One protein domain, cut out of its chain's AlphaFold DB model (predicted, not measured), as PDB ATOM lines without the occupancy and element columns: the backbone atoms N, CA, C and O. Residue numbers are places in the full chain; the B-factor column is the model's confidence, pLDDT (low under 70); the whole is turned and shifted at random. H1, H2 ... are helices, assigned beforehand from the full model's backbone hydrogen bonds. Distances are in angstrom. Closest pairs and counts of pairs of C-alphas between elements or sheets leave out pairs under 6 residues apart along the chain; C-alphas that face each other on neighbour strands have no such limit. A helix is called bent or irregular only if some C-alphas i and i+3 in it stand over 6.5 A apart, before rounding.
ATOM      1  N   ILE A  19     -38.664  32.916 -34.302       95.25
ATOM      2  CA  ILE A  19     -39.024  33.360 -32.946       95.25
ATOM      3  C   ILE A  19     -39.695  34.740 -32.972       95.25
ATOM      4  O   ILE A  19     -40.748  34.914 -32.361       95.25
ATOM      5  N   TYR A  20     -39.145  35.709 -33.714       94.88
ATOM      6  CA  TYR A  20     -39.773  37.030 -33.846       94.88
ATOM      7  C   TYR A  20     -41.130  36.974 -34.548       94.88
ATOM      8  O   TYR A  20     -42.070  37.625 -34.093       94.88
ATOM      9  N   LYS A  21     -41.266  36.160 -35.601       96.88
ATOM     10  CA  LYS A  21     -42.543  35.962 -36.302       96.88
ATOM     11  C   LYS A  21     -43.638  35.414 -35.376       96.88
ATOM     12  O   LYS A  21     -44.804  35.751 -35.556       96.88
ATOM     13  N   TYR A  22     -43.274  34.614 -34.374       95.94
ATOM     14  CA  TYR A  22     -44.205  34.028 -33.402       95.94
ATOM     15  C   TYR A  22     -44.391  34.857 -32.115       95.94
ATOM     16  O   TYR A  22     -44.875  34.330 -31.113       95.94
ATOM     17  N   GLY A  23     -44.060  36.154 -32.138       94.88
ATOM     18  CA  GLY A  23     -44.285  37.074 -31.011       94.88
ATOM     19  C   GLY A  23     -43.051  37.336 -30.143       94.88
ATOM     20  O   GLY A  23     -43.149  38.009 -29.121       94.88
ATOM     21  N   GLY A  24     -41.878  36.846 -30.546       94.75
ATOM     22  CA  GLY A  24     -40.615  37.083 -29.852       94.75
ATOM     23  C   GLY A  24     -40.279  36.030 -28.796       94.75
ATOM     24  O   GLY A  24     -40.988  35.043 -28.601       94.75
ATOM     25  N   PHE A  25     -39.143  36.236 -28.124       91.44
ATOM     26  CA  PHE A  25     -38.557  35.236 -27.227       91.44
ATOM     27  C   PHE A  25     -39.474  34.907 -26.050       91.44
ATOM     28  O   PHE A  25     -39.681  33.737 -25.760       91.44
ATOM     29  N   TYR A  26     -40.072  35.927 -25.432       91.38
ATOM     30  CA  TYR A  26     -40.982  35.759 -24.303       91.38
ATOM     31  C   TYR A  26     -42.191  34.875 -24.660       91.38
ATOM     32  O   TYR A  26     -42.443  33.869 -23.998       91.38
ATOM     33  N   SER A  27     -42.907  35.199 -25.743       92.31
ATOM     34  CA  SER A  27     -44.097  34.449 -26.164       92.31
ATOM     35  C   SER A  27     -43.773  33.016 -26.574       92.31
ATOM     36  O   SER A  27     -44.532  32.104 -26.247       92.31
ATOM     37  N   VAL A  28     -42.653  32.805 -27.271       92.94
ATOM     38  CA  VAL A  28     -42.220  31.460 -27.672       92.94
ATOM     39  C   VAL A  28     -41.792  30.637 -26.461       92.94
ATOM     40  O   VAL A  28     -42.208  29.488 -26.365       92.94
ATOM     41  N   SER A  29     -41.036  31.220 -25.520       90.25
ATOM     42  CA  SER A  29     -40.685  30.573 -24.249       90.25
ATOM     43  C   SER A  29     -41.929  30.082 -23.524       90.25
ATOM     44  O   SER A  29     -42.053  28.888 -23.270       90.25
ATOM     45  N   LYS A  30     -42.895  30.980 -23.298       88.69
ATOM     46  CA  LYS A  30     -44.122  30.651 -22.570       88.69
ATOM     47  C   LYS A  30     -44.930  29.546 -23.258       88.69
ATOM     48  O   LYS A  30     -45.388  28.621 -22.606       88.69
ATOM     49  N   ARG A  31     -45.065  29.596 -24.589       89.69
ATOM     50  CA  ARG A  31     -45.765  28.545 -25.358       89.69
ATOM     51  C   ARG A  31     -45.038  27.202 -25.347       89.69
ATOM     52  O   ARG A  31     -45.684  26.174 -25.487       89.69
ATOM     53  N   ALA A  32     -43.715  27.217 -25.227       87.81
ATOM     54  CA  ALA A  32     -42.891  26.018 -25.171       87.81
ATOM     55  C   ALA A  32     -42.748  25.449 -23.749       87.81
ATOM     56  O   ALA A  32     -42.026  24.470 -23.572       87.81
ATOM     57  N   GLY A  33     -43.381  26.057 -22.738       86.69
ATOM     58  CA  GLY A  33     -43.194  25.632 -21.353       86.69
ATOM     59  C   GLY A  33     -41.821  26.005 -20.780       86.69
ATOM     60  O   GLY A  33     -41.351  25.341 -19.863       86.69
ATOM     61  N   LEU A  34     -41.133  26.992 -21.363       87.44
ATOM     62  CA  LEU A  34     -39.774  27.395 -21.001       87.44
ATOM     63  C   LEU A  34     -39.772  28.733 -20.266       87.44
ATOM     64  O   LEU A  34     -40.464  29.673 -20.659       87.44
ATOM     65  N   ILE A  35     -38.874  28.869 -19.293       88.75
ATOM     66  CA  ILE A  35     -38.647  30.135 -18.590       88.75
ATOM     67  C   ILE A  35     -38.174  31.216 -19.584       88.75
ATOM     68  O   ILE A  35     -37.273  30.964 -20.405       88.75
ATOM     69  N   PRO A  36     -38.769  32.422 -19.556       89.69
ATOM     70  CA  PRO A  36     -38.328  33.546 -20.368       89.69
ATOM     71  C   PRO A  36     -36.858  33.934 -20.116       89.69
ATOM     72  O   PRO A  36     -36.401  33.931 -18.972       89.69
ATOM     73  N   PRO A  37     -36.096  34.342 -21.152       88.38
ATOM     74  CA  PRO A  37     -34.682  34.698 -20.992       88.38
ATOM     75  C   PRO A  37     -34.411  35.837 -20.005       88.38
ATOM     76  O   PRO A  37     -33.365  35.838 -19.359       88.38
ATOM     77  N   ASP A  38     -35.317  36.810 -19.910       90.31
ATOM     78  CA  ASP A  38     -35.144  37.981 -19.043       90.31
ATOM     79  C   ASP A  38     -35.283  37.611 -17.565       90.31
ATOM     80  O   ASP A  38     -34.475  38.040 -16.742       90.31
ATOM     81  N   GLU A  39     -36.246  36.747 -17.242       91.06
ATOM     82  CA  GLU A  39     -36.441  36.209 -15.897       91.06
ATOM     83  C   GLU A  39     -35.248  35.349 -15.474       91.06
ATOM     84  O   GLU A  39     -34.649  35.581 -14.424       91.06
ATOM     85  N   TRP A  40     -34.811  34.448 -16.359       89.56
ATOM     86  CA  TRP A  40     -33.600  33.654 -16.153       89.56
ATOM     87  C   TRP A  40     -32.371  34.528 -15.894       89.56
ATOM     88  O   TRP A  40     -31.583  34.285 -14.980       89.56
ATOM     89  N   ARG A  41     -32.194  35.575 -16.704       91.19
ATOM     90  CA  ARG A  41     -31.073  36.501 -16.557       91.19
ATOM     91  C   ARG A  41     -31.145  37.253 -15.233       91.19
ATOM     92  O   ARG A  41     -30.098  37.429 -14.612       91.19
ATOM     93  N   SER A  42     -32.330  37.702 -14.824       93.38
ATOM     94  CA  SER A  42     -32.522  38.376 -13.538       93.38
ATOM     95  C   SER A  42     -32.140  37.460 -12.375       93.38
ATOM     96  O   SER A  42     -31.372  37.864 -11.502       93.38
ATOM     97  N   PHE A  43     -32.576  36.198 -12.409       94.81
ATOM     98  CA  PHE A  43     -32.218  35.202 -11.402       94.81
ATOM     99  C   PHE A  43     -30.702  34.954 -11.331       94.81
ATOM    100  O   PHE A  43     -30.100  35.088 -10.266       94.81
ATOM    101  N   GLU A  44     -30.056  34.664 -12.466       94.19
ATOM    102  CA  GLU A  44     -28.611  34.386 -12.518       94.19
ATOM    103  C   GLU A  44     -27.761  35.595 -12.112       94.19
ATOM    104  O   GLU A  44     -26.768  35.450 -11.401       94.19
ATOM    105  N   THR A  45     -28.148  36.803 -12.528       95.56
ATOM    106  CA  THR A  45     -27.382  38.013 -12.188       95.56
ATOM    107  C   THR A  45     -27.512  38.330 -10.687       95.56
ATOM    108  O   THR A  45     -26.553  38.804 -10.074       95.56
ATOM    109  N   PHE A  46     -28.650  38.009 -10.058       97.12
ATOM    110  CA  PHE A  46     -28.832  38.171  -8.613       97.12
ATOM    111  C   PHE A  46     -28.070  37.102  -7.820       97.12
ATOM    112  O   PHE A  46     -27.440  37.410  -6.807       97.12
ATOM    113  N   TYR A  47     -28.047  35.864  -8.319       96.88
ATOM    114  CA  TYR A  47     -27.214  34.791  -7.775       96.88
ATOM    115  C   TYR A  47     -25.720  35.157  -7.798       96.88
ATOM    116  O   TYR A  47     -25.014  34.981  -6.799       96.88
ATOM    117  N   GLU A  48     -25.244  35.706  -8.919       97.56
ATOM    118  CA  GLU A  48     -23.870  36.197  -9.064       97.56
ATOM    119  C   GLU A  48     -23.575  37.307  -8.048       97.56
ATOM    120  O   GLU A  48     -22.551  37.265  -7.369       97.56
ATOM    121  N   LEU A  49     -24.503  38.253  -7.875       98.06
ATOM    122  CA  LEU A  49     -24.379  39.336  -6.902       98.06
ATOM    123  C   LEU A  49     -24.207  38.817  -5.472       98.06
ATOM    124  O   LEU A  49     -23.303  39.271  -4.770       98.06
ATOM    125  N   ILE A  50     -25.056  37.881  -5.034       97.75
ATOM    126  CA  ILE A  50     -24.967  37.305  -3.683       97.75
ATOM    127  C   ILE A  50     -23.646  36.543  -3.518       97.75
ATOM    128  O   ILE A  50     -22.990  36.675  -2.485       97.75
ATOM    129  N   SER A  51     -23.230  35.791  -4.539       97.88
ATOM    130  CA  SER A  51     -21.979  35.023  -4.522       97.88
ATOM    131  C   SER A  51     -20.749  35.926  -4.388       97.88
ATOM    132  O   SER A  51     -19.895  35.687  -3.535       97.88
ATOM    133  N   GLU A  52     -20.683  36.992  -5.185       98.19
ATOM    134  CA  GLU A  52     -19.620  38.003  -5.132       98.19
ATOM    135  C   GLU A  52     -19.614  38.751  -3.790       98.19
ATOM    136  O   GLU A  52     -18.557  38.983  -3.201       98.19
ATOM    137  N   LEU A  53     -20.795  39.092  -3.260       97.25
ATOM    138  CA  LEU A  53     -20.923  39.734  -1.951       97.25
ATOM    139  C   LEU A  53     -20.442  38.820  -0.816       97.25
ATOM    140  O   LEU A  53     -19.733  39.285   0.075       97.25
ATOM    141  N   HIS A  54     -20.803  37.535  -0.847       96.00
ATOM    142  CA  HIS A  54     -20.344  36.546   0.127       96.00
ATOM    143  C   HIS A  54     -18.817  36.423   0.110       96.00
ATOM    144  O   HIS A  54     -18.182  36.528   1.158       96.00
ATOM    145  N   GLN A  55     -18.215  36.279  -1.076       96.50
ATOM    146  CA  GLN A  55     -16.756  36.218  -1.223       96.50
ATOM    147  C   GLN A  55     -16.077  37.486  -0.696       96.50
ATOM    148  O   GLN A  55     -15.106  37.398   0.055       96.50
ATOM    149  N   TYR A  56     -16.611  38.663  -1.032       95.94
ATOM    150  CA  TYR A  56     -16.108  39.932  -0.513       95.94
ATOM    151  C   TYR A  56     -16.132  39.954   1.021       95.94
ATOM    152  O   TYR A  56     -15.121  40.234   1.663       95.94
ATOM    153  N   LEU A  57     -17.271  39.625   1.631       93.44
ATOM    154  CA  LEU A  57     -17.399  39.632   3.086       93.44
ATOM    155  C   LEU A  57     -16.475  38.608   3.749       93.44
ATOM    156  O   LEU A  57     -15.900  38.917   4.784       93.44
ATOM    157  N   GLN A  58     -16.272  37.441   3.142       92.44
ATOM    158  CA  GLN A  58     -15.356  36.421   3.650       92.44
ATOM    159  C   GLN A  58     -13.889  36.884   3.632       92.44
ATOM    160  O   GLN A  58     -13.132  36.556   4.544       92.44
ATOM    161  N   LEU A  59     -13.483  37.665   2.624       92.62
ATOM    162  CA  LEU A  59     -12.126  38.215   2.527       92.62
ATOM    163  C   LEU A  59     -11.874  39.338   3.545       92.62
ATOM    164  O   LEU A  59     -10.797  39.402   4.140       92.62
ATOM    165  N   TYR A  60     -12.858  40.216   3.763       90.38
ATOM    166  CA  TYR A  60     -12.690  41.425   4.582       90.38
ATOM    167  C   TYR A  60     -13.272  41.326   6.007       90.38
ATOM    168  O   TYR A  60     -13.079  42.250   6.807       90.38
ATOM    169  N   SER A  61     -13.928  40.219   6.377       84.69
ATOM    170  CA  SER A  61     -14.435  39.981   7.743       84.69
ATOM    171  C   SER A  61     -13.309  39.892   8.778       84.69
ATOM    172  O   SER A  61     -13.412  40.450   9.874       84.69
ATOM    173  N   ASN A  62     -12.196  39.252   8.413       72.81
ATOM    174  CA  ASN A  62     -11.052  39.047   9.303       72.81
ATOM    175  C   ASN A  62     -10.305  40.352   9.608       72.81
ATOM    176  O   ASN A  62      -9.838  40.553  10.726       72.81
ATOM    177  N   ILE A  63     -10.242  41.265   8.634       70.88
ATOM    178  CA  ILE A  63      -9.533  42.547   8.762       70.88
ATOM    179  C   ILE A  63     -10.257  43.478   9.743       70.88
ATOM    180  O   ILE A  63      -9.624  44.209  10.497       70.88
ATOM    181  N   THR A  76     -23.638  43.928  13.487       65.06
ATOM    182  CA  THR A  76     -24.818  44.337  12.741       65.06
ATOM    183  C   THR A  76     -24.584  43.946  11.285       65.06
ATOM    184  O   THR A  76     -23.482  44.089  10.761       65.06
ATOM    185  N   ARG A  77     -25.612  43.420  10.613       83.25
ATOM    186  CA  ARG A  77     -25.561  43.021   9.197       83.25
ATOM    187  C   ARG A  77     -25.345  44.250   8.312       83.25
ATOM    188  O   ARG A  77     -26.289  44.752   7.714       83.25
ATOM    189  N   ILE A  78     -24.145  44.814   8.279       88.31
ATOM    190  CA  ILE A  78     -23.866  46.090   7.619       88.31
ATOM    191  C   ILE A  78     -23.420  45.842   6.194       88.31
ATOM    192  O   ILE A  78     -22.516  45.055   5.922       88.31
ATOM    193  N   PHE A  79     -24.053  46.554   5.269       92.38
ATOM    194  CA  PHE A  79     -23.715  46.442   3.860       92.38
ATOM    195  C   PHE A  79     -22.455  47.265   3.526       92.38
ATOM    196  O   PHE A  79     -22.449  48.474   3.814       92.38
ATOM    197  N   PRO A  80     -21.430  46.675   2.870       93.06
ATOM    198  CA  PRO A  80     -20.179  47.361   2.538       93.06
ATOM    199  C   PRO A  80     -20.385  48.662   1.760       93.06
ATOM    200  O   PRO A  80     -21.301  48.793   0.940       93.06
ATOM    201  N   ARG A  81     -19.539  49.672   1.989       93.62
ATOM    202  CA  ARG A  81     -19.655  50.932   1.243       93.62
ATOM    203  C   ARG A  81     -19.178  50.723  -0.192       93.62
ATOM    204  O   ARG A  81     -18.169  50.076  -0.436       93.62
ATOM    205  N   MET A  82     -19.853  51.371  -1.141       95.50
ATOM    206  CA  MET A  82     -19.509  51.276  -2.568       95.50
ATOM    207  C   MET A  82     -18.070  51.719  -2.872       95.50
ATOM    208  O   MET A  82     -17.432  51.149  -3.751       95.50
ATOM    209  N   ARG A  83     -17.554  52.728  -2.148       95.56
ATOM    210  CA  ARG A  83     -16.164  53.188  -2.292       95.56
ATOM    211  C   ARG A  83     -15.180  52.080  -1.913       95.56
ATOM    212  O   ARG A  83     -14.248  51.868  -2.675       95.56
ATOM    213  N   ASP A  84     -15.435  51.381  -0.810       94.62
ATOM    214  CA  ASP A  84     -14.554  50.336  -0.278       94.62
ATOM    215  C   ASP A  84     -14.524  49.127  -1.223       94.62
ATOM    216  O   ASP A  84     -13.456  48.653  -1.596       94.62
ATOM    217  N   ILE A  85     -15.693  48.707  -1.731       96.44
ATOM    218  CA  ILE A  85     -15.797  47.643  -2.748       96.44
ATOM    219  C   ILE A  85     -14.945  47.991  -3.981       96.44
ATOM    220  O   ILE A  85     -14.194  47.155  -4.486       96.44
ATOM    221  N   LYS A  86     -15.032  49.242  -4.452       96.94
ATOM    222  CA  LYS A  86     -14.289  49.713  -5.627       96.94
ATOM    223  C   LYS A  86     -12.786  49.840  -5.358       96.94
ATOM    224  O   LYS A  86     -12.002  49.440  -6.215       96.94
ATOM    225  N   SER A  87     -12.376  50.380  -4.207       96.44
ATOM    226  CA  SER A  87     -10.956  50.523  -3.847       96.44
ATOM    227  C   SER A  87     -10.271  49.178  -3.640       96.44
ATOM    228  O   SER A  87      -9.089  49.048  -3.933       96.44
ATOM    229  N   ASN A  88     -11.029  48.174  -3.206       96.69
ATOM    230  CA  ASN A  88     -10.563  46.807  -3.008       96.69
ATOM    231  C   ASN A  88     -10.526  45.978  -4.309       96.69
ATOM    232  O   ASN A  88     -10.308  44.773  -4.263       96.69
ATOM    233  N   GLY A  89     -10.767  46.591  -5.476       97.25
ATOM    234  CA  GLY A  89     -10.666  45.924  -6.779       97.25
ATOM    235  C   GLY A  89     -11.884  45.087  -7.189       97.25
ATOM    236  O   GLY A  89     -11.881  44.503  -8.270       97.25
ATOM    237  N   HIS A  90     -12.967  45.073  -6.406       97.88
ATOM    238  CA  HIS A  90     -14.182  44.304  -6.712       97.88
ATOM    239  C   HIS A  90     -15.123  45.066  -7.664       97.88
ATOM    240  O   HIS A  90     -16.295  45.321  -7.373       97.88
ATOM    241  N   GLY A  91     -14.602  45.445  -8.837       97.88
ATOM    242  CA  GLY A  91     -15.337  46.217  -9.847       97.88
ATOM    243  C   GLY A  91     -16.587  45.506 -10.383       97.88
ATOM    244  O   GLY A  91     -17.582  46.165 -10.687       97.88
ATOM    245  N   ARG A  92     -16.573  44.166 -10.440       98.06
ATOM    246  CA  ARG A  92     -17.729  43.357 -10.854       98.06
ATOM    247  C   ARG A  92     -18.877  43.457  -9.853       98.06
ATOM    248  O   ARG A  92     -19.975  43.833 -10.254       98.06
ATOM    249  N   LEU A  93     -18.613  43.207  -8.568       98.25
ATOM    250  CA  LEU A  93     -19.592  43.380  -7.489       98.25
ATOM    251  C   LEU A  93     -20.153  44.807  -7.461       98.25
ATOM    252  O   LEU A  93     -21.362  44.991  -7.344       98.25
ATOM    253  N   TYR A  94     -19.293  45.817  -7.626       98.38
ATOM    254  CA  TYR A  94     -19.722  47.214  -7.723       98.38
ATOM    255  C   TYR A  94     -20.750  47.417  -8.851       98.38
ATOM    256  O   TYR A  94     -21.823  47.972  -8.609       98.38
ATOM    257  N   ALA A  95     -20.445  46.938 -10.063       98.12
ATOM    258  CA  ALA A  95     -21.328  47.067 -11.223       98.12
ATOM    259  C   ALA A  95     -22.640  46.283 -11.043       98.12
ATOM    260  O   ALA A  95     -23.706  46.777 -11.408       98.12
ATOM    261  N   LEU A  96     -22.576  45.091 -10.438       98.06
ATOM    262  CA  LEU A  96     -23.759  44.300 -10.092       98.06
ATOM    263  C   LEU A  96     -24.663  45.082  -9.135       98.06
ATOM    264  O   LEU A  96     -25.841  45.275  -9.429       98.06
ATOM    265  N   ILE A  97     -24.109  45.625  -8.048       97.69
ATOM    266  CA  ILE A  97     -24.872  46.424  -7.085       97.69
ATOM    267  C   ILE A  97     -25.537  47.634  -7.751       97.69
ATOM    268  O   ILE A  97     -26.697  47.927  -7.469       97.69
ATOM    269  N   GLU A  98     -24.826  48.337  -8.634       97.25
ATOM    270  CA  GLU A  98     -25.362  49.489  -9.365       97.25
ATOM    271  C   GLU A  98     -26.514  49.092 -10.299       97.25
ATOM    272  O   GLU A  98     -27.565  49.736 -10.284       97.25
ATOM    273  N   SER A  99     -26.363  47.984 -11.032       96.19
ATOM    274  CA  SER A  99     -27.388  47.475 -11.955       96.19
ATOM    275  C   SER A  99     -28.700  47.065 -11.271       96.19
ATOM    276  O   SER A  99     -29.759  47.156 -11.885       96.19
ATOM    277  N   TYR A 100     -28.648  46.695  -9.988       95.50
ATOM    278  CA  TYR A 100     -29.801  46.309  -9.163       95.50
ATOM    279  C   TYR A 100     -30.389  47.466  -8.336       95.50
ATOM    280  O   TYR A 100     -31.003  47.249  -7.295       95.50
ATOM    281  N   GLY A 101     -30.190  48.719  -8.753       95.44
ATOM    282  CA  GLY A 101     -30.754  49.886  -8.057       95.44
ATOM    283  C   GLY A 101     -29.913  50.387  -6.878       95.44
ATOM    284  O   GLY A 101     -30.342  51.256  -6.112       95.44
ATOM    285  N   GLY A 102     -28.687  49.882  -6.736       96.69
ATOM    286  CA  GLY A 102     -27.682  50.401  -5.821       96.69
ATOM    287  C   GLY A 102     -27.734  49.835  -4.402       96.69
ATOM    288  O   GLY A 102     -28.619  49.087  -3.988       96.69
ATOM    289  N   ARG A 103     -26.748  50.260  -3.603       95.69
ATOM    290  CA  ARG A 103     -26.460  49.727  -2.260       95.69
ATOM    291  C   ARG A 103     -27.669  49.676  -1.326       95.69
ATOM    292  O   ARG A 103     -27.841  48.712  -0.595       95.69
ATOM    293  N   ARG A 104     -28.473  50.744  -1.292       94.75
ATOM    294  CA  ARG A 104     -29.609  50.856  -0.361       94.75
ATOM    295  C   ARG A 104     -30.699  49.839  -0.674       94.75
ATOM    296  O   ARG A 104     -31.268  49.283   0.259       94.75
ATOM    297  N   TYR A 105     -30.962  49.618  -1.960       95.44
ATOM    298  CA  TYR A 105     -31.964  48.664  -2.412       95.44
ATOM    299  C   TYR A 105     -31.574  47.249  -1.992       95.44
ATOM    300  O   TYR A 105     -32.321  46.593  -1.274       95.44
ATOM    301  N   ILE A 106     -30.354  46.832  -2.334       96.25
ATOM    302  CA  ILE A 106     -29.858  45.489  -2.020       96.25
ATOM    303  C   ILE A 106     -29.710  45.281  -0.518       96.25
ATOM    304  O   ILE A 106     -30.078  44.227  -0.017       96.25
ATOM    305  N   ALA A 107     -29.219  46.279   0.220       94.56
ATOM    306  CA  ALA A 107     -29.124  46.175   1.667       94.56
ATOM    307  C   ALA A 107     -30.503  45.933   2.292       94.56
ATOM    308  O   ALA A 107     -30.662  44.981   3.044       94.56
ATOM    309  N   LYS A 108     -31.524  46.717   1.915       92.38
ATOM    310  CA  LYS A 108     -32.903  46.480   2.368       92.38
ATOM    311  C   LYS A 108     -33.387  45.084   1.965       92.38
ATOM    312  O   LYS A 108     -33.944  44.377   2.797       92.38
ATOM    313  N   ARG A 109     -33.149  44.695   0.709       93.31
ATOM    314  CA  ARG A 109     -33.552  43.400   0.154       93.31
ATOM    315  C   ARG A 109     -32.936  42.233   0.920       93.31
ATOM    316  O   ARG A 109     -33.658  41.300   1.205       93.31
ATOM    317  N   LEU A 110     -31.662  42.308   1.304       93.12
ATOM    318  CA  LEU A 110     -30.942  41.274   2.063       93.12
ATOM    319  C   LEU A 110     -31.113  41.385   3.589       93.12
ATOM    320  O   LEU A 110     -30.400  40.717   4.335       93.12
ATOM    321  N   ASN A 111     -32.024  42.241   4.062       89.75
ATOM    322  CA  ASN A 111     -32.202  42.556   5.481       89.75
ATOM    323  C   ASN A 111     -30.884  42.974   6.174       89.75
ATOM    324  O   ASN A 111     -30.514  42.505   7.252       89.75
ATOM    325  N   MET A 112     -30.142  43.847   5.495       90.88
ATOM    326  CA  MET A 112     -28.879  44.439   5.917       90.88
ATOM    327  C   MET A 112     -29.037  45.948   6.129       90.88
ATOM    328  O   MET A 112     -29.768  46.651   5.428       90.88
ATOM    329  N   THR A 113     -28.270  46.493   7.064       89.56
ATOM    330  CA  THR A 113     -28.254  47.921   7.359       89.56
ATOM    331  C   THR A 113     -27.338  48.653   6.378       89.56
ATOM    332  O   THR A 113     -26.119  48.473   6.362       89.56
ATOM    333  N   ALA A 114     -27.906  49.556   5.579       84.62
ATOM    334  CA  ALA A 114     -27.160  50.404   4.644       84.62
ATOM    335  C   ALA A 114     -26.496  51.625   5.317       84.62
ATOM    336  O   ALA A 114     -26.265  52.632   4.641       84.62
ATOM    337  N   SER A 115     -26.257  51.612   6.633       73.81
ATOM    338  CA  SER A 115     -26.096  52.852   7.405       73.81
ATOM    339  C   SER A 115     -25.003  53.784   6.857       73.81
ATOM    340  O   SER A 115     -23.947  53.348   6.391       73.81
ATOM    341  N   LYS A 116     -25.293  55.092   6.891       59.06
ATOM    342  CA  LYS A 116     -24.311  56.178   6.724       59.06
ATOM    343  C   LYS A 116     -23.639  56.544   8.058       59.06
ATOM    344  O   LYS A 116     -22.514  57.030   8.043       59.06
ATOM    345  N   HIS A 117     -24.313  56.289   9.181       51.09
ATOM    346  CA  HIS A 117     -23.913  56.658  10.537       51.09
ATOM    347  C   HIS A 117     -24.085  55.460  11.457       51.09
ATOM    348  O   HIS A 117     -25.195  55.049  11.776       51.09
ATOM    349  N   ASP A 137     -24.712  34.416  11.754       83.94
ATOM    350  CA  ASP A 137     -23.639  35.022  10.986       83.94
ATOM    351  C   ASP A 137     -24.156  35.387   9.588       83.94
ATOM    352  O   ASP A 137     -24.742  34.567   8.877       83.94
ATOM    353  N   LEU A 138     -23.949  36.643   9.191       87.75
ATOM    354  CA  LEU A 138     -24.299  37.133   7.862       87.75
ATOM    355  C   LEU A 138     -23.707  36.236   6.765       87.75
ATOM    356  O   LEU A 138     -24.357  36.020   5.743       87.75
ATOM    357  N   LEU A 139     -22.504  35.695   6.976       90.62
ATOM    358  CA  LEU A 139     -21.888  34.763   6.033       90.62
ATOM    359  C   LEU A 139     -22.691  33.466   5.920       90.62
ATOM    360  O   LEU A 139     -22.986  33.038   4.808       90.62
ATOM    361  N   ALA A 140     -23.132  32.893   7.042       92.00
ATOM    362  CA  ALA A 140     -23.982  31.702   7.044       92.00
ATOM    363  C   ALA A 140     -25.341  31.958   6.369       92.00
ATOM    364  O   ALA A 140     -25.883  31.074   5.697       92.00
ATOM    365  N   TYR A 141     -25.879  33.172   6.514       92.88
ATOM    366  CA  TYR A 141     -27.099  33.588   5.830       92.88
ATOM    367  C   TYR A 141     -26.919  33.680   4.307       92.88
ATOM    368  O   TYR A 141     -27.729  33.152   3.544       92.88
ATOM    369  N   LEU A 142     -25.843  34.317   3.847       95.06
ATOM    370  CA  LEU A 142     -25.548  34.423   2.417       95.06
ATOM    371  C   LEU A 142     -25.199  33.057   1.806       95.06
ATOM    372  O   LEU A 142     -25.672  32.757   0.712       95.06
ATOM    373  N   ASP A 143     -24.456  32.204   2.516       96.12
ATOM    374  CA  ASP A 143     -24.198  30.811   2.118       96.12
ATOM    375  C   ASP A 143     -25.507  30.033   1.925       96.12
ATOM    376  O   ASP A 143     -25.700  29.358   0.912       96.12
ATOM    377  N   PHE A 144     -26.452  30.193   2.856       96.31
ATOM    378  CA  PHE A 144     -27.796  29.639   2.718       96.31
ATOM    379  C   PHE A 144     -28.484  30.093   1.424       96.31
ATOM    380  O   PHE A 144     -28.954  29.240   0.669       96.31
ATOM    381  N   LEU A 145     -28.516  31.400   1.138       97.12
ATOM    382  CA  LEU A 145     -29.148  31.914  -0.081       97.12
ATOM    383  C   LEU A 145     -28.468  31.366  -1.343       97.12
ATOM    384  O   LEU A 145     -29.153  30.954  -2.277       97.12
ATOM    385  N   ILE A 146     -27.134  31.294  -1.359       97.81
ATOM    386  CA  ILE A 146     -26.364  30.723  -2.474       97.81
ATOM    387  C   ILE A 146     -26.743  29.257  -2.689       97.81
ATOM    388  O   ILE A 146     -26.995  28.850  -3.826       97.81
ATOM    389  N   ARG A 147     -26.800  28.456  -1.619       97.69
ATOM    390  CA  ARG A 147     -27.192  27.040  -1.700       97.69
ATOM    391  C   ARG A 147     -28.629  26.872  -2.186       97.69
ATOM    392  O   ARG A 147     -28.860  26.053  -3.069       97.69
ATOM    393  N   LEU A 148     -29.563  27.671  -1.676       97.38
ATOM    394  CA  LEU A 148     -30.958  27.651  -2.111       97.38
ATOM    395  C   LEU A 148     -31.096  28.019  -3.596       97.38
ATOM    396  O   LEU A 148     -31.779  27.328  -4.346       97.38
ATOM    397  N   MET A 149     -30.410  29.063  -4.063       97.19
ATOM    398  CA  MET A 149     -30.450  29.439  -5.479       97.19
ATOM    399  C   MET A 149     -29.798  28.378  -6.377       97.19
ATOM    400  O   MET A 149     -30.312  28.099  -7.458       97.19
ATOM    401  N   LYS A 150     -28.713  27.730  -5.928       96.44
ATOM    402  CA  LYS A 150     -28.136  26.565  -6.625       96.44
ATOM    403  C   LYS A 150     -29.121  25.402  -6.697       96.44
ATOM    404  O   LYS A 150     -29.227  24.777  -7.748       96.44
ATOM    405  N   PHE A 151     -29.842  25.127  -5.610       95.94
ATOM    406  CA  PHE A 151     -30.890  24.111  -5.587       95.94
ATOM    407  C   PHE A 151     -31.970  24.414  -6.629       95.94
ATOM    408  O   PHE A 151     -32.253  23.568  -7.475       95.94
ATOM    409  N   ILE A 152     -32.507  25.641  -6.633       94.69
ATOM    410  CA  ILE A 152     -33.511  26.082  -7.613       94.69
ATOM    411  C   ILE A 152     -32.976  25.874  -9.029       94.69
ATOM    412  O   ILE A 152     -33.620  25.212  -9.840       94.69
ATOM    413  N   ARG A 153     -31.758  26.360  -9.295       91.69
ATOM    414  CA  ARG A 153     -31.082  26.241 -10.590       91.69
ATOM    415  C   ARG A 153     -30.926  24.794 -11.060       91.69
ATOM    416  O   ARG A 153     -31.062  24.543 -12.252       91.69
ATOM    417  N   ASN A 154     -30.592  23.873 -10.162       91.38
ATOM    418  CA  ASN A 154     -30.257  22.498 -10.528       91.38
ATOM    419  C   ASN A 154     -31.476  21.573 -10.564       91.38
ATOM    420  O   ASN A 154     -31.499  20.650 -11.369       91.38
ATOM    421  N   ASN A 155     -32.471  21.791  -9.707       89.12
ATOM    422  CA  ASN A 155     -33.562  20.835  -9.520       89.12
ATOM    423  C   ASN A 155     -34.868  21.327 -10.139       89.12
ATOM    424  O   ASN A 155     -35.460  20.631 -10.959       89.12
ATOM    425  N   MET A 156     -35.283  22.556  -9.826       74.62
ATOM    426  CA  MET A 156     -36.549  23.103 -10.333       74.62
ATOM    427  C   MET A 156     -36.486  23.388 -11.838       74.62
ATOM    428  O   MET A 156     -37.479  23.259 -12.543       74.62
ATOM    429  N   MET A 157     -35.298  23.695 -12.362       72.75
ATOM    430  CA  MET A 157     -35.111  23.994 -13.790       72.75
ATOM    431  C   MET A 157     -35.053  22.759 -14.689       72.75
ATOM    432  O   MET A 157     -35.143  22.891 -15.908       72.75
ATOM    433  N   ASN A 158     -34.875  21.576 -14.098       77.44
ATOM    434  CA  ASN A 158     -34.871  20.305 -14.816       77.44
ATOM    435  C   ASN A 158     -36.257  19.639 -14.823       77.44
ATOM    436  O   ASN A 158     -36.401  18.548 -15.376       77.44
ATOM    437  N   MET A 159     -37.276  20.281 -14.237       73.75
ATOM    438  CA  MET A 159     -38.656  19.815 -14.341       73.75
ATOM    439  C   MET A 159     -39.096  19.789 -15.811       73.75
ATOM    440  O   MET A 159     -38.832  20.712 -16.583       73.75
ATOM    441  N   ILE A 160     -39.730  18.684 -16.202       68.38
ATOM    442  CA  ILE A 160     -40.077  18.393 -17.594       68.38
ATOM    443  C   ILE A 160     -41.143  19.401 -18.068       68.38
ATOM    444  O   ILE A 160     -42.204  19.479 -17.450       68.38
ATOM    445  N   PRO A 161     -40.908  20.160 -19.157       61.31
ATOM    446  CA  PRO A 161     -41.931  21.023 -19.747       61.31
ATOM    447  C   PRO A 161     -43.072  20.186 -20.366       61.31
ATOM    448  O   PRO A 161     -42.823  19.068 -20.823       61.31
ATOM    449  N   PRO A 162     -44.304  20.721 -20.478       56.06
ATOM    450  CA  PRO A 162     -44.654  22.134 -20.346       56.06
ATOM    451  C   PRO A 162     -45.062  22.546 -18.927       56.06
ATOM    452  O   PRO A 162     -45.942  21.943 -18.325       56.06
ATOM    453  N   LEU A 163     -44.444  23.617 -18.422       68.25
ATOM    454  CA  LEU A 163     -44.887  24.288 -17.201       68.25
ATOM    455  C   LEU A 163     -46.162  25.085 -17.497       68.25
ATOM    456  O   LEU A 163     -46.157  25.907 -18.418       68.25
ATOM    457  N   ASP A 164     -47.216  24.882 -16.704       70.56
ATOM    458  CA  ASP A 164     -48.450  25.678 -16.797       70.56
ATOM    459  C   ASP A 164     -48.158  27.172 -16.561       70.56
ATOM    460  O   ASP A 164     -48.631  28.032 -17.306       70.56
ATOM    461  N   ASP A 165     -47.256  27.458 -15.615       77.00
ATOM    462  CA  ASP A 165     -46.655  28.770 -15.402       77.00
ATOM    463  C   ASP A 165     -45.139  28.706 -15.599       77.00
ATOM    464  O   ASP A 165     -44.387  28.150 -14.803       77.00
ATOM    465  N   CYS A 166     -44.671  29.300 -16.695       81.75
ATOM    466  CA  CYS A 166     -43.255  29.364 -17.053       81.75
ATOM    467  C   CYS A 166     -42.510  30.435 -16.239       81.75
ATOM    468  O   CYS A 166     -42.020  31.402 -16.824       81.75
ATOM    469  N   ALA A 167     -42.456  30.280 -14.919       87.94
ATOM    470  CA  ALA A 167     -41.747  31.174 -14.010       87.94
ATOM    471  C   ALA A 167     -40.820  30.388 -13.072       87.94
ATOM    472  O   ALA A 167     -40.977  29.182 -12.870       87.94
ATOM    473  N   ILE A 168     -39.828  31.072 -12.510       91.06
ATOM    474  CA  ILE A 168     -38.930  30.522 -11.495       91.06
ATOM    475  C   ILE A 168     -39.605  30.695 -10.141       91.06
ATOM    476  O   ILE A 168     -39.640  31.794  -9.601       91.06
ATOM    477  N   PHE A 169     -40.118  29.613  -9.572       92.62
ATOM    478  CA  PHE A 169     -40.784  29.665  -8.277       92.62
ATOM    479  C   PHE A 169     -39.827  29.421  -7.115       92.62
ATOM    480  O   PHE A 169     -38.828  28.705  -7.229       92.62
ATOM    481  N   MET A 170     -40.174  29.996  -5.965       95.44
ATOM    482  CA  MET A 170     -39.607  29.573  -4.693       95.44
ATOM    483  C   MET A 170     -40.088  28.142  -4.384       95.44
ATOM    484  O   MET A 170     -41.301  27.910  -4.396       95.44
ATOM    485  N   PRO A 171     -39.185  27.189  -4.087       95.00
ATOM    486  CA  PRO A 171     -39.572  25.826  -3.757       95.00
ATOM    487  C   PRO A 171     -40.365  25.785  -2.450       95.00
ATOM    488  O   PRO A 171     -40.101  26.553  -1.515       95.00
ATOM    489  N   THR A 172     -41.331  24.872  -2.379       94.69
ATOM    490  CA  THR A 172     -42.067  24.599  -1.140       94.69
ATOM    491  C   THR A 172     -41.182  23.839  -0.148       94.69
ATOM    492  O   THR A 172     -40.172  23.241  -0.522       94.69
ATOM    493  N   LEU A 173     -41.549  23.845   1.137       95.88
ATOM    494  CA  LEU A 173     -40.834  23.042   2.137       95.88
ATOM    495  C   LEU A 173     -40.925  21.545   1.812       95.88
ATOM    496  O   LEU A 173     -39.926  20.845   1.916       95.88
ATOM    497  N   GLU A 174     -42.087  21.085   1.341       94.69
ATOM    498  CA  GLU A 174     -42.308  19.706   0.884       94.69
ATOM    499  C   GLU A 174     -41.327  19.325  -0.228       94.69
ATOM    500  O   GLU A 174     -40.624  18.331  -0.089       94.69
ATOM    501  N   GLN A 175     -41.172  20.169  -1.256       93.06
ATOM    502  CA  GLN A 175     -40.187  19.949  -2.321       93.06
ATOM    503  C   GLN A 175     -38.754  19.898  -1.779       93.06
ATOM    504  O   GLN A 175     -37.951  19.090  -2.229       93.06
ATOM    505  N   LEU A 176     -38.397  20.737  -0.804       96.12
ATOM    506  CA  LEU A 176     -37.064  20.659  -0.198       96.12
ATOM    507  C   LEU A 176     -36.857  19.331   0.548       96.12
ATOM    508  O   LEU A 176     -35.771  18.764   0.462       96.12
ATOM    509  N   TYR A 177     -37.878  18.809   1.234       96.00
ATOM    510  CA  TYR A 177     -37.799  17.503   1.896       96.00
ATOM    511  C   TYR A 177     -37.770  16.332   0.906       96.00
ATOM    512  O   TYR A 177     -36.999  15.398   1.110       96.00
ATOM    513  N   GLU A 178     -38.549  16.390  -0.176       94.44
ATOM    514  CA  GLU A 178     -38.575  15.366  -1.234       94.44
ATOM    515  C   GLU A 178     -37.213  15.190  -1.916       94.44
ATOM    516  O   GLU A 178     -36.843  14.079  -2.285       94.44
ATOM    517  N   TYR A 179     -36.452  16.276  -2.049       95.12
ATOM    518  CA  TYR A 179     -35.094  16.259  -2.597       95.12
ATOM    519  C   TYR A 179     -34.007  16.075  -1.520       95.12
ATOM    520  O   TYR A 179     -32.841  16.369  -1.777       95.12
ATOM    521  N   GLU A 180     -34.371  15.608  -0.319       96.25
ATOM    522  CA  GLU A 180     -33.457  15.336   0.805       96.25
ATOM    523  C   GLU A 180     -32.666  16.567   1.309       96.25
ATOM    524  O   GLU A 180     -31.656  16.452   2.004       96.25
ATOM    525  N   GLU A 181     -33.145  17.784   1.038       97.12
ATOM    526  CA  GLU A 181     -32.518  19.048   1.450       97.12
ATOM    527  C   GLU A 181     -33.102  19.569   2.778       97.12
ATOM    528  O   GLU A 181     -33.429  20.750   2.944       97.12
ATOM    529  N   GLU A 182     -33.193  18.684   3.778       97.31
ATOM    530  CA  GLU A 182     -33.778  18.969   5.101       97.31
ATOM    531  C   GLU A 182     -33.105  20.171   5.793       97.31
ATOM    532  O   GLU A 182     -33.753  20.999   6.440       97.31
ATOM    533  N   ALA A 183     -31.786  20.306   5.623       97.00
ATOM    534  CA  ALA A 183     -31.019  21.419   6.175       97.00
ATOM    535  C   ALA A 183     -31.400  22.769   5.545       97.00
ATOM    536  O   ALA A 183     -31.400  23.787   6.244       97.00
ATOM    537  N   LEU A 184     -31.722  22.800   4.245       97.06
ATOM    538  CA  LEU A 184     -32.208  24.016   3.590       97.06
ATOM    539  C   LEU A 184     -33.622  24.348   4.056       97.06
ATOM    540  O   LEU A 184     -33.860  25.503   4.401       97.06
ATOM    541  N   ALA A 185     -34.515  23.359   4.146       97.50
ATOM    542  CA  ALA A 185     -35.882  23.557   4.636       97.50
ATOM    543  C   ALA A 185     -35.900  24.182   6.042       97.50
ATOM    544  O   ALA A 185     -36.494  25.242   6.246       97.50
ATOM    545  N   LYS A 186     -35.128  23.616   6.979       96.25
ATOM    546  CA  LYS A 186     -34.975  24.162   8.341       96.25
ATOM    547  C   LYS A 186     -34.447  25.599   8.347       96.25
ATOM    548  O   LYS A 186     -34.882  26.418   9.154       96.25
ATOM    549  N   ARG A 187     -33.506  25.934   7.452       95.69
ATOM    550  CA  ARG A 187     -32.998  27.311   7.315       95.69
ATOM    551  C   ARG A 187     -34.043  28.255   6.716       95.69
ATOM    552  O   ARG A 187     -34.098  29.410   7.122       95.69
ATOM    553  N   VAL A 188     -34.879  27.783   5.792       96.19
ATOM    554  CA  VAL A 188     -35.991  28.578   5.253       96.19
ATOM    555  C   VAL A 188     -36.952  28.965   6.374       96.19
ATOM    556  O   VAL A 188     -37.262  30.146   6.526       96.19
ATOM    557  N   GLU A 189     -37.368  28.006   7.199       95.06
ATOM    558  CA  GLU A 189     -38.221  28.262   8.370       95.06
ATOM    559  C   GLU A 189     -37.557  29.233   9.352       95.06
ATOM    560  O   GLU A 189     -38.164  30.222   9.770       95.06
ATOM    561  N   LEU A 190     -36.279  28.995   9.657       93.00
ATOM    562  CA  LEU A 190     -35.479  29.819  10.558       93.00
ATOM    563  C   LEU A 190     -35.411  31.292  10.128       93.00
ATOM    564  O   LEU A 190     -35.468  32.179  10.976       93.00
ATOM    565  N   TYR A 191     -35.302  31.561   8.825       91.81
ATOM    566  CA  TYR A 191     -35.171  32.916   8.286       91.81
ATOM    567  C   TYR A 191     -36.509  33.583   7.927       91.81
ATOM    568  O   TYR A 191     -36.529  34.545   7.156       91.81
ATOM    569  N   GLY A 192     -37.617  33.120   8.513       91.56
ATOM    570  CA  GLY A 192     -38.938  33.747   8.376       91.56
ATOM    571  C   GLY A 192     -39.868  33.063   7.372       91.56
ATOM    572  O   GLY A 192     -40.922  33.608   7.046       91.56
ATOM    573  N   GLY A 193     -39.504  31.874   6.890       95.25
ATOM    574  CA  GLY A 193     -40.337  31.044   6.027       95.25
ATOM    575  C   GLY A 193     -40.249  31.371   4.534       95.25
ATOM    576  O   GLY A 193     -39.559  32.290   4.085       95.25
ATOM    577  N   VAL A 194     -40.987  30.581   3.747       96.12
ATOM    578  CA  VAL A 194     -40.954  30.593   2.273       96.12
ATOM    579  C   VAL A 194     -41.312  31.968   1.707       96.12
ATOM    580  O   VAL A 194     -40.599  32.470   0.847       96.12
ATOM    581  N   ALA A 195     -42.374  32.606   2.210       94.88
ATOM    582  CA  ALA A 195     -42.856  33.884   1.685       94.88
ATOM    583  C   ALA A 195     -41.842  35.025   1.862       94.88
ATOM    584  O   ALA A 195     -41.615  35.801   0.935       94.88
ATOM    585  N   GLN A 196     -41.193  35.095   3.028       94.06
ATOM    586  CA  GLN A 196     -40.188  36.117   3.315       94.06
ATOM    587  C   GLN A 196     -38.974  35.964   2.392       94.06
ATOM    588  O   GLN A 196     -38.510  36.938   1.797       94.06
ATOM    589  N   ILE A 197     -38.480  34.734   2.229       96.00
ATOM    590  CA  ILE A 197     -37.331  34.454   1.362       96.00
ATOM    591  C   ILE A 197     -37.690  34.652  -0.111       96.00
ATOM    592  O   ILE A 197     -36.896  35.226  -0.852       96.00
ATOM    593  N   ALA A 198     -38.890  34.261  -0.536       95.81
ATOM    594  CA  ALA A 198     -39.367  34.494  -1.893       95.81
ATOM    595  C   ALA A 198     -39.437  35.990  -2.218       95.81
ATOM    596  O   ALA A 198     -38.895  36.421  -3.235       95.81
ATOM    597  N   GLN A 199     -39.995  36.806  -1.316       94.19
ATOM    598  CA  GLN A 199     -40.004  38.263  -1.465       94.19
ATOM    599  C   GLN A 199     -38.581  38.821  -1.584       94.19
ATOM    600  O   GLN A 199     -38.311  39.671  -2.432       94.19
ATOM    601  N   MET A 200     -37.655  38.324  -0.762       93.81
ATOM    602  CA  MET A 200     -36.252  38.721  -0.820       93.81
ATOM    603  C   MET A 200     -35.558  38.310  -2.116       93.81
ATOM    604  O   MET A 200     -34.705  39.044  -2.608       93.81
ATOM    605  N   LEU A 201     -35.893  37.154  -2.678       95.38
ATOM    606  CA  LEU A 201     -35.342  36.684  -3.944       95.38
ATOM    607  C   LEU A 201     -36.113  37.226  -5.161       95.38
ATOM    608  O   LEU A 201     -35.643  37.035  -6.276       95.38
ATOM    609  N   GLU A 202     -37.196  37.987  -4.957       94.75
ATOM    610  CA  GLU A 202     -38.155  38.409  -5.998       94.75
ATOM    611  C   GLU A 202     -38.704  37.220  -6.800       94.75
ATOM    612  O   GLU A 202     -38.888  37.297  -8.013       94.75
TER     613      GLU A 202
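What this domain is: This is residues 19 to 63, 76 to 117 and 137 to 202 of the 219 residues of the protein "Hypothetical protein" of Ditylum brightwellii (UniProt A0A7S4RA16). What is the main picture? Two long helices, H2 and H6, run side by side in opposite directions as the core, with the short hairpin of H3 and H4 packed through H4 on H2 and that of H7 and H8 packed through H8 on H6. H5 and H9 come end to end beside this pair, and H1 sits at the first end of H2. What is the make-up? The 153 printed residues hold nine named helices, H1 to H9 in chain order, and no named strand; the class is all helix. The whole is compact, with a radius of gyration of the C-alphas of 17.3 A, and spans 51 by 40 by 22 A, only just flat.

Where its parts are: Where are the long helices? H2, residues 37 to 63, runs 39.7 A from C-alpha 37 at (-34.682, 34.698, -20.992) to C-alpha 63 at (-9.533, 42.547, 8.762); it is only just irregular, with C-alphas 59 and 62 6.9 A apart. H6, residues 138 to 158, is 30.2 A long. Where are the short ones? H1 is residues 24 to 31, H3 82 to 87, H4 91 to 99, H5 103 to 109, H7 173 to 178 and H8 182 to 190. H9, residues 193 to 201, is 12.5 A long and ends with C-alpha 201 at (-35.342, 36.684, -3.944).

How they stand to each other: What touches the hub, H2? With residues 47 to 58 it touches H6 at a shallow tilt of 27 degrees, opposite ways; the closest C-alphas, of His 54 and Leu 142, are 6.1 A apart. It touches H4 at a steep tilt of 49 degrees, closest at Glu 52 and Leu 93, 5.9 A between C-alphas, and only just touches H1, with 3 pairs of C-alphas within 8 A, closest at Tyr 26 and Pro 37, 7.2 A. What lies beyond H6? H6 touches H8 at a steep tilt of 56 degrees, with the closest C-alphas, of Leu 148 and Leu 184, 6.9 A apart. H5 and H9 are close but not clearly touching, the C-alphas of Arg 109 and Met 200 being 5.5 A apart. How do the backbones run? Every O i to N i+4 pair is within hydrogen-bond range in H1, H3, H4, H5, H7, H8 and H9; in H2 it is 21 of 23 and in H6 15 of 17.

The domain as a whole: How large is it? The two C-alphas farthest apart, of Lys 21 and Ile 63, are 56.2 A apart. Where is it cut or uncertain? Residues 64 to 75 and 118 to 136 are not printed, with C-alpha gaps of 15.9 A and 21.6 A. The link from H6 to H7 is long, and pLDDT is under 70 at residues 76, 116 to 117 and 160 to 163.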